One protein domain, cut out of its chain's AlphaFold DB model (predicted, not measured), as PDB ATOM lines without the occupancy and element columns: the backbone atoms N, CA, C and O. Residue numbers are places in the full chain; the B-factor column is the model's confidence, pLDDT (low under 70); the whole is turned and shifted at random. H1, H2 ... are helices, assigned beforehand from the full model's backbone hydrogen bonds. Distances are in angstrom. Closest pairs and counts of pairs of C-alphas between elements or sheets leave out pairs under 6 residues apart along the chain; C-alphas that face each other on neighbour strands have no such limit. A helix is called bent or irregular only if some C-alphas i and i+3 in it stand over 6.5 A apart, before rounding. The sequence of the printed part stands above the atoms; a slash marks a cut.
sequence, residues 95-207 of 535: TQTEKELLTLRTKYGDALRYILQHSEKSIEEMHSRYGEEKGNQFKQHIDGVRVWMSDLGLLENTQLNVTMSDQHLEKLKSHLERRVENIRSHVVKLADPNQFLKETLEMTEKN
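AT A GLANCE: This is residues 95 to 207 of the 535 residues of the protein "Predicted protein" of Phaeodactylum tricornutum (strain CCAP 1055/1) (UniProt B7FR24). What shape do these atoms make? Two bent helices, H1 and H4, lie side by side, H1a by H4a and H1b by H4b, and the helical hairpin of H2 and H3 packs on their second arms. H5 folds back from the end of H4b and sticks out with residues 201 to 207. What is it built of? The printed part has 113 residues with five named helices, H1 to H5 along the chain, and no named strand: all helix. It is compact, radius of gyration of the C-alphas 15.2 A, spanning 45 by 36 by 24 A.

HOW THE PARTS SIT: Which helices bend? By hydrogen bonds each was assigned as one helix, but H4, residues 166 to 191, is bent, with C-alphas 178 and 181 7.5 A apart, into H4a, 166 to 178, and H4b, 181 to 191. H1, residues 95 to 117, is bent, with C-alphas 107 and 110 7.7 A apart, into H1a, 95 to 107, and H1b, 110 to 117. What touches these arms? H1a touches H4a, closest C-alphas Leu 104 and Lys 173, 7.4 A, at a shallow tilt of 13 degrees, the same way. H1b touches H4b, closest C-alphas Ile 115 and Arg 184, 5.6 A. H2, residues 119 to 130, touches H4b, closest C-alphas Ser 122 and Ala 191, 5.0 A, about perpendicular at 77 degrees. What of H3 and H5? H3, residues 132 to 151, makes a hairpin with H2, closest C-alphas His 127 and Gly 135, 4.5 A, and touches H1b with residues 142 to 149 alone, closest C-alphas Leu 112 and Val 145, 6.8 A. H5, residues 193 to 207, makes a hairpin with H4b, closest C-alphas Lys 189 and Phe 196, 5.3 A, touching it with residues 195 to 196 alone. Are the backbones helical? In H1a, H1b, H2, H3, H4a, H4b and H5 every O i to N i+4 pair is within hydrogen-bond range.

IN THESE COORDINATES: Where does H4a begin? C-alpha 166 is at (136.887, -4.769, 163.018). How long are H3 and H5? From first to last C-alpha H3 measures 29.1 A and H5 20.7 A, ending at C-alpha 207 (109.020, -14.055, 181.743).

THE WHOLE: How large is it? The two C-alphas farthest apart, of Thr 95 and Ser 128, are 46.3 A apart. Which link is long? H3 to H4, 14 residues; the printed part has no cut. Where is confidence low? Residues 95 and 207 have pLDDT under 70.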
ATOM      1  N   THR A  95     131.809   4.842 157.700       66.44
ATOM      2  CA  THR A  95     130.424   4.945 158.187       66.44
ATOM      3  C   THR A  95     129.872   3.660 158.796       66.44
ATOM      4  O   THR A  95     128.963   3.756 159.615       66.44
ATOM      5  N   GLN A  96     130.367   2.468 158.445       83.25
ATOM      6  CA  GLN A  96     129.819   1.223 159.003       83.25
ATOM      7  C   GLN A  96     130.269   0.999 160.452       83.25
ATOM      8  O   GLN A  96     129.417   0.912 161.332       83.25
ATOM      9  N   THR A  97     131.578   1.020 160.716       87.81
ATOM     10  CA  THR A  97     132.152   0.930 162.071       87.81
ATOM     11  C   THR A  97     131.574   2.015 162.984       87.81
ATOM     12  O   THR A  97     131.171   1.737 164.111       87.81
ATOM     13  N   GLU A  98     131.437   3.251 162.486       91.12
ATOM     14  CA  GLU A  98     130.822   4.355 163.231       91.12
ATOM     15  C   GLU A  98     129.337   4.100 163.543       91.12
ATOM     16  O   GLU A  98     128.904   4.300 164.680       91.12
ATOM     17  N   LYS A  99     128.550   3.609 162.573       91.88
ATOM     18  CA  LYS A  99     127.138   3.239 162.785       91.88
ATOM     19  C   LYS A  99     126.993   2.107 163.799       91.88
ATOM     20  O   LYS A  99     126.094   2.153 164.641       91.88
ATOM     21  N   GLU A 100     127.859   1.103 163.741       94.50
ATOM     22  CA  GLU A 100     127.852  -0.019 164.680       94.50
ATOM     23  C   GLU A 100     128.230   0.434 166.091       94.50
ATOM     24  O   GLU A 100     127.506   0.140 167.044       94.50
ATOM     25  N   LEU A 101     129.275   1.253 166.230       95.19
ATOM     26  CA  LEU A 101     129.648   1.864 167.504       95.19
ATOM     27  C   LEU A 101     128.534   2.750 168.069       95.19
ATOM     28  O   LEU A 101     128.252   2.687 169.264       95.19
ATOM     29  N   LEU A 102     127.841   3.524 167.229       94.88
ATOM     30  CA  LEU A 102     126.694   4.330 167.653       94.88
ATOM     31  C   LEU A 102     125.508   3.455 168.096       94.88
ATOM     32  O   LEU A 102     124.807   3.786 169.057       94.88
ATOM     33  N   THR A 103     125.314   2.310 167.440       95.94
ATOM     34  CA  THR A 103     124.301   1.315 167.817       95.94
ATOM     35  C   THR A 103     124.631   0.690 169.173       95.94
ATOM     36  O   THR A 103     123.764   0.636 170.047       95.94
ATOM     37  N   LEU A 104     125.887   0.289 169.399       97.25
ATOM     38  CA  LEU A 104     126.359  -0.222 170.691       97.25
ATOM     39  C   LEU A 104     126.247   0.838 171.792       97.25
ATOM     40  O   LEU A 104     125.750   0.543 172.879       97.25
ATOM     41  N   ARG A 105     126.625   2.085 171.489       96.81
ATOM     42  CA  ARG A 105     126.491   3.235 172.391       96.81
ATOM     43  C   ARG A 105     125.038   3.469 172.795       96.81
ATOM     44  O   ARG A 105     124.775   3.733 173.961       96.81
ATOM     45  N   THR A 106     124.098   3.339 171.861       96.81
ATOM     46  CA  THR A 106     122.662   3.511 172.138       96.81
ATOM     47  C   THR A 106     122.091   2.333 172.927       96.81
ATOM     48  O   THR A 106     121.323   2.536 173.860       96.81
ATOM     49  N   LYS A 107     122.492   1.099 172.598       97.56
ATOM     50  CA  LYS A 107     121.995  -0.125 173.245       97.56
ATOM     51  C   LYS A 107     122.504  -0.293 174.682       97.56
ATOM     52  O   LYS A 107     121.736  -0.706 175.543       97.56
ATOM     53  N   TYR A 108     123.781   0.003 174.938       98.00
ATOM     54  CA  TYR A 108     124.437  -0.248 176.231       98.00
ATOM     55  C   TYR A 108     124.782   1.022 177.018       98.00
ATOM     56  O   TYR A 108     125.172   0.922 178.180       98.00
ATOM     57  N   GLY A 109     124.651   2.213 176.427       97.62
ATOM     58  CA  GLY A 109     125.140   3.458 177.021       97.62
ATOM     59  C   GLY A 109     124.554   3.766 178.394       97.62
ATOM     60  O   GLY A 109     125.300   4.108 179.308       97.62
ATOM     61  N   ASP A 110     123.246   3.585 178.569       97.25
ATOM     62  CA  ASP A 110     122.586   3.866 179.848       97.25
ATOM     63  C   ASP A 110     123.006   2.876 180.941       97.25
ATOM     64  O   ASP A 110     123.279   3.276 182.072       97.25
ATOM     65  N   ALA A 111     123.162   1.596 180.588       97.44
ATOM     66  CA  ALA A 111     123.672   0.565 181.489       97.44
ATOM     67  C   ALA A 111     125.112   0.859 181.944       97.44
ATOM     68  O   ALA A 111     125.415   0.774 183.135       97.44
ATOM     69  N   LEU A 112     125.985   1.242 181.009       98.19
ATOM     70  CA  LEU A 112     127.385   1.572 181.288       98.19
ATOM     71  C   LEU A 112     127.509   2.823 182.173       98.19
ATOM     72  O   LEU A 112     128.256   2.808 183.151       98.19
ATOM     73  N   ARG A 113     126.735   3.881 181.887       98.06
ATOM     74  CA  ARG A 113     126.690   5.090 182.729       98.06
ATOM     75  C   ARG A 113     126.210   4.778 184.142       98.06
ATOM     76  O   ARG A 113     126.817   5.257 185.094       98.06
ATOM     77  N   TYR A 114     125.177   3.945 184.278       97.81
ATOM     78  CA  TYR A 114     124.677   3.521 185.585       97.81
ATOM     79  C   TYR A 114     125.749   2.764 186.382       97.81
ATOM     80  O   TYR A 114     125.971   3.063 187.555       97.81
ATOM     81  N   ILE A 115     126.455   1.816 185.745       98.00
ATOM     82  CA  ILE A 115     127.567   1.089 186.380       98.00
ATOM     83  C   ILE A 115     128.608   2.070 186.929       98.00
ATOM     84  O   ILE A 115     129.016   1.941 188.081       98.00
ATOM     85  N   LEU A 116     129.018   3.056 186.126       98.12
ATOM     86  CA  LEU A 116     130.045   4.018 186.521       98.12
ATOM     87  C   LEU A 116     129.570   4.962 187.635       98.12
ATOM     88  O   LEU A 116     130.304   5.193 188.591       98.12
ATOM     89  N   GLN A 117     128.335   5.460 187.548       98.06
ATOM     90  CA  GLN A 117     127.746   6.352 188.551       98.06
ATOM     91  C   GLN A 117     127.687   5.705 189.941       98.06
ATOM     92  O   GLN A 117     127.851   6.381 190.954       98.06
ATOM     93  N   HIS A 118     127.464   4.391 189.995       98.25
ATOM     94  CA  HIS A 118     127.296   3.650 191.243       98.25
ATOM     95  C   HIS A 118     128.507   2.781 191.614       98.25
ATOM     96  O   HIS A 118     128.434   2.015 192.581       98.25
ATOM     97  N   SER A 119     129.629   2.902 190.890       97.81
ATOM     98  CA  SER A 119     130.751   1.977 191.052       97.81
ATOM     99  C   SER A 119     131.372   2.018 192.444       97.81
ATOM    100  O   SER A 119     131.556   0.963 193.043       97.81
ATOM    101  N   GLU A 120     131.637   3.205 192.993       98.19
ATOM    102  CA  GLU A 120     132.371   3.353 194.259       98.19
ATOM    103  C   GLU A 120     131.601   2.729 195.425       98.19
ATOM    104  O   GLU A 120     132.116   1.841 196.101       98.19
ATOM    105  N   LYS A 121     130.320   3.092 195.559       98.12
ATOM    106  CA  LYS A 121     129.414   2.526 196.565       98.12
ATOM    107  C   LYS A 121     129.300   1.005 196.443       98.12
ATOM    108  O   LYS A 121     129.313   0.297 197.444       98.12
ATOM    109  N   SER A 122     129.180   0.486 195.217       97.81
ATOM    110  CA  SER A 122     129.061  -0.962 195.002       97.81
ATOM    111  C   SER A 122     130.349  -1.726 195.336       97.81
ATOM    112  O   SER A 122     130.271  -2.846 195.838       97.81
ATOM    113  N   ILE A 123     131.524  -1.129 195.101       98.31
ATOM    114  CA  ILE A 123     132.827  -1.711 195.443       98.31
ATOM    115  C   ILE A 123     133.020  -1.724 196.963       98.31
ATOM    116  O   ILE A 123     133.393  -2.760 197.508       98.31
ATOM    117  N   GLU A 124     132.716  -0.621 197.652       98.12
ATOM    118  CA  GLU A 124     132.786  -0.533 199.119       98.12
ATOM    119  C   GLU A 124     131.885  -1.582 199.791       98.12
ATOM    120  O   GLU A 124     132.335  -2.341 200.652       98.12
ATOM    121  N   GLU A 125     130.641  -1.716 199.322       97.62
ATOM    122  CA  GLU A 125     129.709  -2.728 199.828       97.62
ATOM    123  C   GLU A 125     130.199  -4.160 199.536       97.62
ATOM    124  O   GLU A 125     130.059  -5.054 200.374       97.62
ATOM    125  N   MET A 126     130.808  -4.396 198.366       97.69
ATOM    126  CA  MET A 126     131.395  -5.696 198.019       97.69
ATOM    127  C   MET A 126     132.564  -6.047 198.950       97.69
ATOM    128  O   MET A 126     132.640  -7.184 199.421       97.69
ATOM    129  N   HIS A 127     133.439  -5.079 199.250       98.19
ATOM    130  CA  HIS A 127     134.526  -5.238 200.218       98.19
ATOM    131  C   HIS A 127     133.989  -5.565 201.613       98.19
ATOM    132  O   HIS A 127     134.466  -6.509 202.244       98.19
ATOM    133  N   SER A 128     132.968  -4.833 202.066       97.81
ATOM    134  CA  SER A 128     132.358  -5.024 203.384       97.81
ATOM    135  C   SER A 128     131.707  -6.405 203.538       97.81
ATOM    136  O   SER A 128     131.899  -7.079 204.548       97.81
ATOM    137  N   ARG A 129     130.968  -6.869 202.519       97.50
ATOM    138  CA  ARG A 129     130.204  -8.128 202.597       97.50
ATOM    139  C   ARG A 129     131.006  -9.385 202.288       97.50
ATOM    140  O   ARG A 129     130.717 -10.434 202.859       97.50
ATOM    141  N   TYR A 130     131.941  -9.312 201.342       96.94
ATOM    142  CA  TYR A 130     132.585 -10.497 200.761       96.94
ATOM    143  C   TYR A 130     134.114 -10.492 200.888       96.94
ATOM    144  O   TYR A 130     134.760 -11.438 200.437       96.94
ATOM    145  N   GLY A 131     134.691  -9.465 201.515       97.62
ATOM    146  CA  GLY A 131     136.124  -9.351 201.761       97.62
ATOM    147  C   GLY A 131     136.911  -8.698 200.622       97.62
ATOM    148  O   GLY A 131     136.401  -8.409 199.535       97.62
ATOM    149  N   GLU A 132     138.197  -8.455 200.890       97.94
ATOM    150  CA  GLU A 132     139.052  -7.618 200.045       97.94
ATOM    151  C   GLU A 132     139.298  -8.193 198.648       97.94
ATOM    152  O   GLU A 132     139.202  -7.485 197.646       97.94
ATOM    153  N   GLU A 133     139.532  -9.502 198.568       97.75
ATOM    154  CA  GLU A 133     139.802 -10.191 197.307       97.75
ATOM    155  C   GLU A 133     138.629 -10.071 196.321       97.75
ATOM    156  O   GLU A 133     138.828  -9.774 195.140       97.75
ATOM    157  N   LYS A 134     137.390 -10.250 196.801       97.06
ATOM    158  CA  LYS A 134     136.185 -10.164 195.964       97.06
ATOM    159  C   LYS A 134     135.865  -8.734 195.554       97.06
ATOM    160  O   LYS A 134     135.494  -8.521 194.400       97.06
ATOM    161  N   GLY A 135     136.069  -7.767 196.449       98.00
ATOM    162  CA  GLY A 135     135.982  -6.350 196.098       98.00
ATOM    163  C   GLY A 135     136.979  -5.969 194.999       98.00
ATOM    164  O   GLY A 135     136.587  -5.357 194.008       98.00
ATOM    165  N   ASN A 136     138.227  -6.446 195.084       97.69
ATOM    166  CA  ASN A 136     139.255  -6.202 194.067       97.69
ATOM    167  C   ASN A 136     138.938  -6.869 192.717       97.69
ATOM    168  O   ASN A 136     139.095  -6.238 191.671       97.69
ATOM    169  N   GLN A 137     138.444  -8.113 192.713       97.75
ATOM    170  CA  GLN A 137     137.978  -8.785 191.487       97.75
ATOM    171  C   GLN A 137     136.823  -8.012 190.831       97.75
ATOM    172  O   GLN A 137     136.810  -7.802 189.617       97.75
ATOM    173  N   PHE A 138     135.860  -7.546 191.630       97.88
ATOM    174  CA  PHE A 138     134.732  -6.767 191.130       97.88
ATOM    175  C   PHE A 138     135.164  -5.396 190.592       97.88
ATOM    176  O   PHE A 138     134.714  -4.985 189.521       97.88
ATOM    177  N   LYS A 139     136.110  -4.737 191.269       98.19
ATOM    178  CA  LYS A 139     136.743  -3.500 190.803       98.19
ATOM    179  C   LYS A 139     137.396  -3.680 189.431       98.19
ATOM    180  O   LYS A 139     137.123  -2.883 188.543       98.19
ATOM    181  N   GLN A 140     138.138  -4.766 189.201       97.81
ATOM    182  CA  GLN A 140     138.719  -5.061 187.880       97.81
ATOM    183  C   GLN A 140     137.655  -5.193 186.776       97.81
ATOM    184  O   GLN A 140     137.882  -4.789 185.635       97.81
ATOM    185  N   HIS A 141     136.476  -5.744 187.085       97.75
ATOM    186  CA  HIS A 141     135.370  -5.805 186.125       97.75
ATOM    187  C   HIS A 141     134.799  -4.420 185.799       97.75
ATOM    188  O   HIS A 141     134.514  -4.145 184.634       97.75
ATOM    189  N   ILE A 142     134.676  -3.545 186.798       98.00
ATOM    190  CA  ILE A 142     134.250  -2.151 186.614       98.00
ATOM    191  C   ILE A 142     135.309  -1.342 185.849       98.00
ATOM    192  O   ILE A 142     134.960  -0.534 184.990       98.00
ATOM    193  N   ASP A 143     136.595  -1.582 186.089       97.69
ATOM    194  CA  ASP A 143     137.673  -0.929 185.342       97.69
ATOM    195  C   ASP A 143     137.630  -1.321 183.855       97.69
ATOM    196  O   ASP A 143     137.787  -0.467 182.983       97.69
ATOM    197  N   GLY A 144     137.288  -2.578 183.542       97.19
ATOM    198  CA  GLY A 144     137.005  -3.009 182.168       97.19
ATOM    199  C   GLY A 144     135.839  -2.246 181.521       97.19
ATOM    200  O   GLY A 144     135.919  -1.878 180.351       97.19
ATOM    201  N   VAL A 145     134.793  -1.929 182.293       97.81
ATOM    202  CA  VAL A 145     133.667  -1.097 181.829       97.81
ATOM    203  C   VAL A 145     134.125   0.320 181.475       97.81
ATOM    204  O   VAL A 145     133.671   0.858 180.466       97.81
ATOM    205  N   ARG A 146     135.058   0.915 182.234       97.94
ATOM    206  CA  ARG A 146     135.619   2.243 181.911       97.94
ATOM    207  C   ARG A 146     136.337   2.248 180.561       97.94
ATOM    208  O   ARG A 146     136.171   3.200 179.804       97.94
ATOM    209  N   VAL A 147     137.073   1.181 180.239       97.25
ATOM    210  CA  VAL A 147     137.730   1.030 178.927       97.25
ATOM    211  C   VAL A 147     136.685   0.994 177.813       97.25
ATOM    212  O   VAL A 147     136.744   1.814 176.902       97.25
ATOM    213  N   TRP A 148     135.652   0.155 177.942       97.94
ATOM    214  CA  TRP A 148     134.579   0.077 176.942       97.94
ATOM    215  C   TRP A 148     133.814   1.398 176.787       97.94
ATOM    216  O   TRP A 148     133.418   1.766 175.683       97.94
ATOM    217  N   MET A 149     133.608   2.142 177.879       98.00
ATOM    218  CA  MET A 149     133.005   3.478 177.823       98.00
ATOM    219  C   MET A 149     133.892   4.488 177.094       98.00
ATOM    220  O   MET A 149     133.358   5.325 176.369       98.00
ATOM    221  N   SER A 150     135.213   4.412 177.269       97.19
ATOM    222  CA  SER A 150     136.168   5.232 176.521       97.19
ATOM    223  C   SER A 150     136.102   4.924 175.025       97.19
ATOM    224  O   SER A 150     135.998   5.847 174.222       97.19
ATOM    225  N   ASP A 151     136.078   3.642 174.648       96.75
ATOM    226  CA  ASP A 151     135.993   3.217 173.242       96.75
ATOM    227  C   ASP A 151     134.694   3.697 172.571       96.75
ATOM    228  O   ASP A 151     134.692   4.116 171.410       96.75
ATOM    229  N   LEU A 152     133.588   3.709 173.325       97.12
ATOM    230  CA  LEU A 152     132.276   4.191 172.880       97.12
ATOM    231  C   LEU A 152     132.086   5.717 172.995       97.12
ATOM    232  O   LEU A 152     130.994   6.216 172.700       97.12
ATOM    233  N   GLY A 153     133.093   6.475 173.447       96.56
ATOM    234  CA  GLY A 153     132.985   7.925 173.648       96.56
ATOM    235  C   GLY A 153     131.880   8.317 174.641       96.56
ATOM    236  O   GLY A 153     131.103   9.246 174.402       96.56
ATOM    237  N   LEU A 154     131.701   7.535 175.708       97.00
ATOM    238  CA  LEU A 154     130.707   7.777 176.761       97.00
ATOM    239  C   LEU A 154     131.274   8.544 177.961       97.00
ATOM    240  O   LEU A 154     130.480   9.076 178.736       97.00
ATOM    241  N   LEU A 155     132.601   8.595 178.123       96.31
ATOM    242  CA  LEU A 155     133.253   9.376 179.176       96.31
ATOM    243  C   LEU A 155     133.376  10.847 178.766       96.31
ATOM    244  O   LEU A 155     133.478  11.177 177.580       96.31
ATOM    245  N   GLU A 156     133.412  11.735 179.756       93.75
ATOM    246  CA  GLU A 156     133.669  13.156 179.528       93.75
ATOM    247  C   GLU A 156     134.996  13.337 178.774       93.75
ATOM    248  O   GLU A 156     136.008  12.728 179.116       93.75
ATOM    249  N   ASN A 157     134.983  14.163 177.726       92.75
ATOM    250  CA  ASN A 157     136.139  14.461 176.866       92.75
ATOM    251  C   ASN A 157     136.664  13.303 175.995       92.75
ATOM    252  O   ASN A 157     137.696  13.467 175.344       92.75
ATOM    253  N   THR A 158     135.963  12.167 175.913       92.56
ATOM    254  CA  THR A 158     136.303  11.100 174.952       92.56
ATOM    255  C   THR A 158     135.444  11.186 173.695       92.56
ATOM    256  O   THR A 158     134.222  11.323 173.760       92.56
ATOM    257  N   GLN A 159     136.089  11.124 172.531       92.81
ATOM    258  CA  GLN A 159     135.405  10.965 171.248       92.81
ATOM    259  C   GLN A 159     135.236   9.478 170.930       92.81
ATOM    260  O   GLN A 159     135.962   8.636 171.453       92.81
ATOM    261  N   LEU A 160     134.267   9.163 170.071       92.62
ATOM    262  CA  LEU A 160     134.056   7.805 169.578       92.62
ATOM    263  C   LEU A 160     135.334   7.305 168.890       92.62
ATOM    264  O   LEU A 160     135.867   7.999 168.021       92.62
ATOM    265  N   ASN A 161     135.829   6.119 169.249       91.88
ATOM    266  CA  ASN A 161     137.041   5.570 168.644       91.88
ATOM    267  C   ASN A 161     136.737   4.967 167.262       91.88
ATOM    268  O   ASN A 161     136.659   3.752 167.093       91.88
ATOM    269  N   VAL A 162     136.557   5.832 166.261       91.94
ATOM    270  CA  VAL A 162     136.250   5.427 164.874       91.94
ATOM    271  C   VAL A 162     137.431   4.695 164.215       91.94
ATOM    272  O   VAL A 162     137.254   3.990 163.232       91.94
ATOM    273  N   THR A 163     138.642   4.807 164.773       91.75
ATOM    274  CA  THR A 163     139.860   4.144 164.270       91.75
ATOM    275  C   THR A 163     140.029   2.690 164.731       91.75
ATOM    276  O   THR A 163     141.083   2.091 164.515       91.75
ATOM    277  N   MET A 164     139.025   2.122 165.395       91.00
ATOM    278  CA  MET A 164     139.052   0.754 165.908       91.00
ATOM    279  C   MET A 164     139.022  -0.276 164.769       91.00
ATOM    280  O   MET A 164     138.254  -0.136 163.825       91.00
ATOM    281  N   SER A 165     139.850  -1.323 164.862       94.56
ATOM    282  CA  SER A 165     139.818  -2.428 163.895       94.56
ATOM    283  C   SER A 165     138.573  -3.300 164.076       94.56
ATOM    284  O   SER A 165     138.095  -3.468 165.200       94.56
ATOM    285  N   ASP A 166     138.099  -3.930 163.000       92.31
ATOM    286  CA  ASP A 166     136.887  -4.769 163.018       92.31
ATOM    287  C   ASP A 166     136.984  -5.919 164.040       92.31
ATOM    288  O   ASP A 166     136.069  -6.151 164.830       92.31
ATOM    289  N   GLN A 167     138.163  -6.541 164.165       94.25
ATOM    290  CA  GLN A 167     138.420  -7.561 165.191       94.25
ATOM    291  C   GLN A 167     138.270  -7.031 166.624       94.25
ATOM    292  O   GLN A 167     137.904  -7.780 167.534       94.25
ATOM    293  N   HIS A 168     138.624  -5.767 166.863       95.31
ATOM    294  CA  HIS A 168     138.454  -5.146 168.171       95.31
ATOM    295  C   HIS A 168     136.981  -4.794 168.402       95.31
ATOM    296  O   HIS A 168     136.480  -5.030 169.500       95.31
ATOM    297  N   LEU A 169     136.271  -4.329 167.371       95.50
ATOM    298  CA  LEU A 169     134.839  -4.047 167.439       95.50
ATOM    299  C   LEU A 169     134.022  -5.301 167.787       95.50
ATOM    300  O   LEU A 169     133.192  -5.259 168.696       95.50
ATOM    301  N   GLU A 170     134.302  -6.437 167.150       95.88
ATOM    302  CA  GLU A 170     133.617  -7.701 167.452       95.88
ATOM    303  C   GLU A 170     133.958  -8.228 168.858       95.88
ATOM    304  O   GLU A 170     133.085  -8.715 169.586       95.88
ATOM    305  N   LYS A 171     135.202  -8.043 169.323       97.12
ATOM    306  CA  LYS A 171     135.562  -8.323 170.726       97.12
ATOM    307  C   LYS A 171     134.797  -7.423 171.694       97.12
ATOM    308  O   LYS A 171     134.272  -7.926 172.689       97.12
ATOM    309  N   LEU A 172     134.715  -6.123 171.412       97.31
ATOM    310  CA  LEU A 172     133.982  -5.155 172.225       97.31
ATOM    311  C   LEU A 172     132.504  -5.549 172.315       97.31
ATOM    312  O   LEU A 172     131.968  -5.671 173.412       97.31
ATOM    313  N   LYS A 173     131.867  -5.844 171.182       97.12
ATOM    314  CA  LYS A 173     130.477  -6.310 171.099       97.12
ATOM    315  C   LYS A 173     130.237  -7.585 171.906       97.12
ATOM    316  O   LYS A 173     129.335  -7.611 172.742       97.12
ATOM    317  N   SER A 174     131.090  -8.596 171.741       96.88
ATOM    318  CA  SER A 174     131.028  -9.848 172.506       96.88
ATOM    319  C   SER A 174     131.178  -9.620 174.016       96.88
ATOM    320  O   SER A 174     130.464 -10.220 174.826       96.88
ATOM    321  N   HIS A 175     132.070  -8.713 174.428       96.50
ATOM    322  CA  HIS A 175     132.226  -8.335 175.830       96.50
ATOM    323  C   HIS A 175     131.007  -7.587 176.377       96.50
ATOM    324  O   HIS A 175     130.543  -7.926 177.472       96.50
ATOM    325  N   LEU A 176     130.465  -6.630 175.619       97.44
ATOM    326  CA  LEU A 176     129.273  -5.874 176.000       97.44
ATOM    327  C   LEU A 176     128.066  -6.805 176.181       97.44
ATOM    328  O   LEU A 176     127.407  -6.761 177.219       97.44
ATOM    329  N   GLU A 177     127.834  -7.711 175.228       96.56
ATOM    330  CA  GLU A 177     126.733  -8.680 175.265       96.56
ATOM    331  C   GLU A 177     126.819  -9.646 176.445       96.56
ATOM    332  O   GLU A 177     125.814  -9.898 177.109       96.56
ATOM    333  N   ARG A 178     128.011 -10.177 176.736       95.69
ATOM    334  CA  ARG A 178     128.172 -11.196 177.782       95.69
ATOM    335  C   ARG A 178     128.265 -10.620 179.190       95.69
ATOM    336  O   ARG A 178     127.916 -11.317 180.142       95.69
ATOM    337  N   ARG A 179     128.815  -9.410 179.359       97.19
ATOM    338  CA  ARG A 179     129.259  -8.935 180.684       97.19
ATOM    339  C   ARG A 179     128.496  -7.735 181.220       97.19
ATOM    340  O   ARG A 179     128.341  -7.668 182.435       97.19
ATOM    341  N   VAL A 180     128.010  -6.817 180.380       97.81
ATOM    342  CA  VAL A 180     127.454  -5.538 180.869       97.81
ATOM    343  C   VAL A 180     126.242  -5.749 181.761       97.81
ATOM    344  O   VAL A 180     126.228  -5.222 182.868       97.81
ATOM    345  N   GLU A 181     125.273  -6.568 181.347       95.31
ATOM    346  CA  GLU A 181     124.065  -6.775 182.157       95.31
ATOM    347  C   GLU A 181     124.366  -7.512 183.468       95.31
ATOM    348  O   GLU A 181     123.782  -7.219 184.508       95.31
ATOM    349  N   ASN A 182     125.337  -8.429 183.450       96.06
ATOM    350  CA  ASN A 182     125.756  -9.146 184.648       96.06
ATOM    351  C   ASN A 182     126.436  -8.195 185.653       96.06
ATOM    352  O   ASN A 182     126.041  -8.125 186.817       96.06
ATOM    353  N   ILE A 183     127.401  -7.391 185.189       97.75
ATOM    354  CA  ILE A 183     128.069  -6.381 186.024       97.75
ATOM    355  C   ILE A 183     127.041  -5.376 186.552       97.75
ATOM    356  O   ILE A 183     127.014  -5.110 187.751       97.75
ATOM    357  N   ARG A 184     126.152  -4.874 185.686       97.38
ATOM    358  CA  ARG A 184     125.068  -3.961 186.056       97.38
ATOM    359  C   ARG A 184     124.187  -4.554 187.147       97.38
ATOM    360  O   ARG A 184     123.991  -3.896 188.159       97.38
ATOM    361  N   SER A 185     123.712  -5.787 186.989       96.00
ATOM    362  CA  SER A 185     122.874  -6.469 187.984       96.00
ATOM    363  C   SER A 185     123.548  -6.530 189.361       96.00
ATOM    364  O   SER A 185     122.921  -6.220 190.375       96.00
ATOM    365  N   HIS A 186     124.853  -6.824 189.410       97.00
ATOM    366  CA  HIS A 186     125.625  -6.784 190.654       97.00
ATOM    367  C   HIS A 186     125.752  -5.371 191.238       97.00
ATOM    368  O   HIS A 186     125.565  -5.203 192.444       97.00
ATOM    369  N   VAL A 187     126.023  -4.361 190.407       97.94
ATOM    370  CA  VAL A 187     126.087  -2.958 190.848       97.94
ATOM    371  C   VAL A 187     124.736  -2.501 191.396       97.94
ATOM    372  O   VAL A 187     124.690  -1.976 192.504       97.94
ATOM    373  N   VAL A 188     123.633  -2.739 190.676       97.19
ATOM    374  CA  VAL A 188     122.274  -2.378 191.110       97.19
ATOM    375  C   VAL A 188     121.956  -3.077 192.431       97.19
ATOM    376  O   VAL A 188     121.570  -2.418 193.388       97.19
ATOM    377  N   LYS A 189     122.204  -4.387 192.545       96.69
ATOM    378  CA  LYS A 189     121.938  -5.159 193.769       96.69
ATOM    379  C   LYS A 189     122.658  -4.611 195.009       96.69
ATOM    380  O   LYS A 189     122.107  -4.691 196.105       96.69
ATOM    381  N   LEU A 190     123.884  -4.110 194.852       96.44
ATOM    382  CA  LEU A 190     124.697  -3.598 195.959       96.44
ATOM    383  C   LEU A 190     124.429  -2.115 196.249       96.44
ATOM    384  O   LEU A 190     124.322  -1.729 197.409       96.44
ATOM    385  N   ALA A 191     124.296  -1.286 195.213       96.75
ATOM    386  CA  ALA A 191     124.160   0.161 195.361       96.75
ATOM    387  C   ALA A 191     122.706   0.631 195.539       96.75
ATOM    388  O   ALA A 191     122.482   1.606 196.265       96.75
ATOM    389  N   ASP A 192     121.739  -0.045 194.908       95.69
ATOM    390  CA  ASP A 192     120.305   0.275 194.944       95.69
ATOM    391  C   ASP A 192     119.421  -0.997 194.976       95.69
ATOM    392  O   ASP A 192     118.879  -1.446 193.956       95.69
ATOM    393  N   PRO A 193     119.227  -1.590 196.171       90.94
ATOM    394  CA  PRO A 193     118.408  -2.791 196.331       90.94
ATOM    395  C   PRO A 193     116.949  -2.630 195.872       90.94
ATOM    396  O   PRO A 193     116.320  -3.613 195.477       90.94
ATOM    397  N   ASN A 194     116.403  -1.408 195.908       89.06
ATOM    398  CA  ASN A 194     115.020  -1.147 195.510       89.06
ATOM    399  C   ASN A 194     114.870  -1.216 193.991       89.06
ATOM    400  O   ASN A 194     113.944  -1.862 193.492       89.06
ATOM    401  N   GLN A 195     115.802  -0.606 193.256       91.69
ATOM    402  CA  GLN A 195     115.847  -0.702 191.800       91.69
ATOM    403  C   GLN A 195     116.071  -2.155 191.347       91.69
ATOM    404  O   GLN A 195     115.391  -2.616 190.431       91.69
ATOM    405  N   PHE A 196     116.926  -2.918 192.042       91.69
ATOM    406  CA  PHE A 196     117.121  -4.348 191.764       91.69
ATOM    407  C   PHE A 196     115.818  -5.148 191.909       91.69
ATOM    408  O   PHE A 196     115.482  -5.966 191.047       91.69
ATOM    409  N   LEU A 197     115.063  -4.907 192.987       82.12
ATOM    410  CA  LEU A 197     113.783  -5.575 193.216       82.12
ATOM    411  C   LEU A 197     112.769  -5.221 192.124       82.12
ATOM    412  O   LEU A 197     112.106  -6.113 191.598       82.12
ATOM    413  N   LYS A 198     112.679  -3.940 191.752       87.31
ATOM    414  CA  LYS A 198     111.798  -3.472 190.679       87.31
ATOM    415  C   LYS A 198     112.119  -4.153 189.346       87.31
ATOM    416  O   LYS A 198     111.224  -4.719 188.727       87.31
ATOM    417  N   GLU A 199     113.385  -4.168 188.938       89.56
ATOM    418  CA  GLU A 199     113.818  -4.807 187.686       89.56
ATOM    419  C   GLU A 199     113.600  -6.321 187.696       89.56
ATOM    420  O   GLU A 199     113.168  -6.896 186.698       89.56
ATOM    421  N   THR A 200     113.827  -6.972 188.839       83.50
ATOM    422  CA  THR A 200     113.561  -8.408 189.001       83.50
ATOM    423  C   THR A 200     112.070  -8.714 188.863       83.50
ATOM    424  O   THR A 200     111.704  -9.708 188.233       83.50
ATOM    425  N   LEU A 201     111.196  -7.865 189.414       77.44
ATOM    426  CA  LEU A 201     109.749  -7.996 189.252       77.44
ATOM    427  C   LEU A 201     109.325  -7.771 187.799       77.44
ATOM    428  O   LEU A 201     108.582  -8.592 187.272       77.44
ATOM    429  N   GLU A 202     109.844  -6.744 187.122       83.50
ATOM    430  CA  GLU A 202     109.558  -6.491 185.701       83.50
ATOM    431  C   GLU A 202     110.056  -7.632 184.798       83.50
ATOM    432  O   GLU A 202     109.369  -8.041 183.861       83.50
ATOM    433  N   MET A 203     111.239  -8.189 185.076       81.31
ATOM    434  CA  MET A 203     111.778  -9.335 184.341       81.31
ATOM    435  C   MET A 203     110.951 -10.596 184.603       81.31
ATOM    436  O   MET A 203     110.650 -11.339 183.670       81.31
ATOM    437  N   THR A 204     110.543 -10.821 185.854       73.25
ATOM    438  CA  THR A 204     109.646 -11.923 186.225       73.25
ATOM    439  C   THR A 204     108.300 -11.758 185.534       73.25
ATOM    440  O   THR A 204     107.795 -12.724 184.981       73.25
ATOM    441  N   GLU A 205     107.754 -10.545 185.464       73.75
ATOM    442  CA  GLU A 205     106.520 -10.249 184.741       73.75
ATOM    443  C   GLU A 205     106.667 -10.539 183.240       73.75
ATOM    444  O   GLU A 205     105.839 -11.258 182.681       73.75
ATOM    445  N   LYS A 206     107.744 -10.074 182.590       76.38
ATOM    446  CA  LYS A 206     108.037 -10.381 181.175       76.38
ATOM    447  C   LYS A 206     108.188 -11.884 180.925       76.38
ATOM    448  O   LYS A 206     107.651 -12.394 179.945       76.38
ATOM    449  N   ASN A 207     108.867 -12.600 181.819       69.06
ATOM    450  CA  ASN A 207     109.020 -14.055 181.743       69.06
ATOM    451  C   ASN A 207     107.691 -14.773 181.985       69.06
ATOM    452  O   ASN A 207     107.384 -15.771 181.329       69.06
TER     453      ASN A 207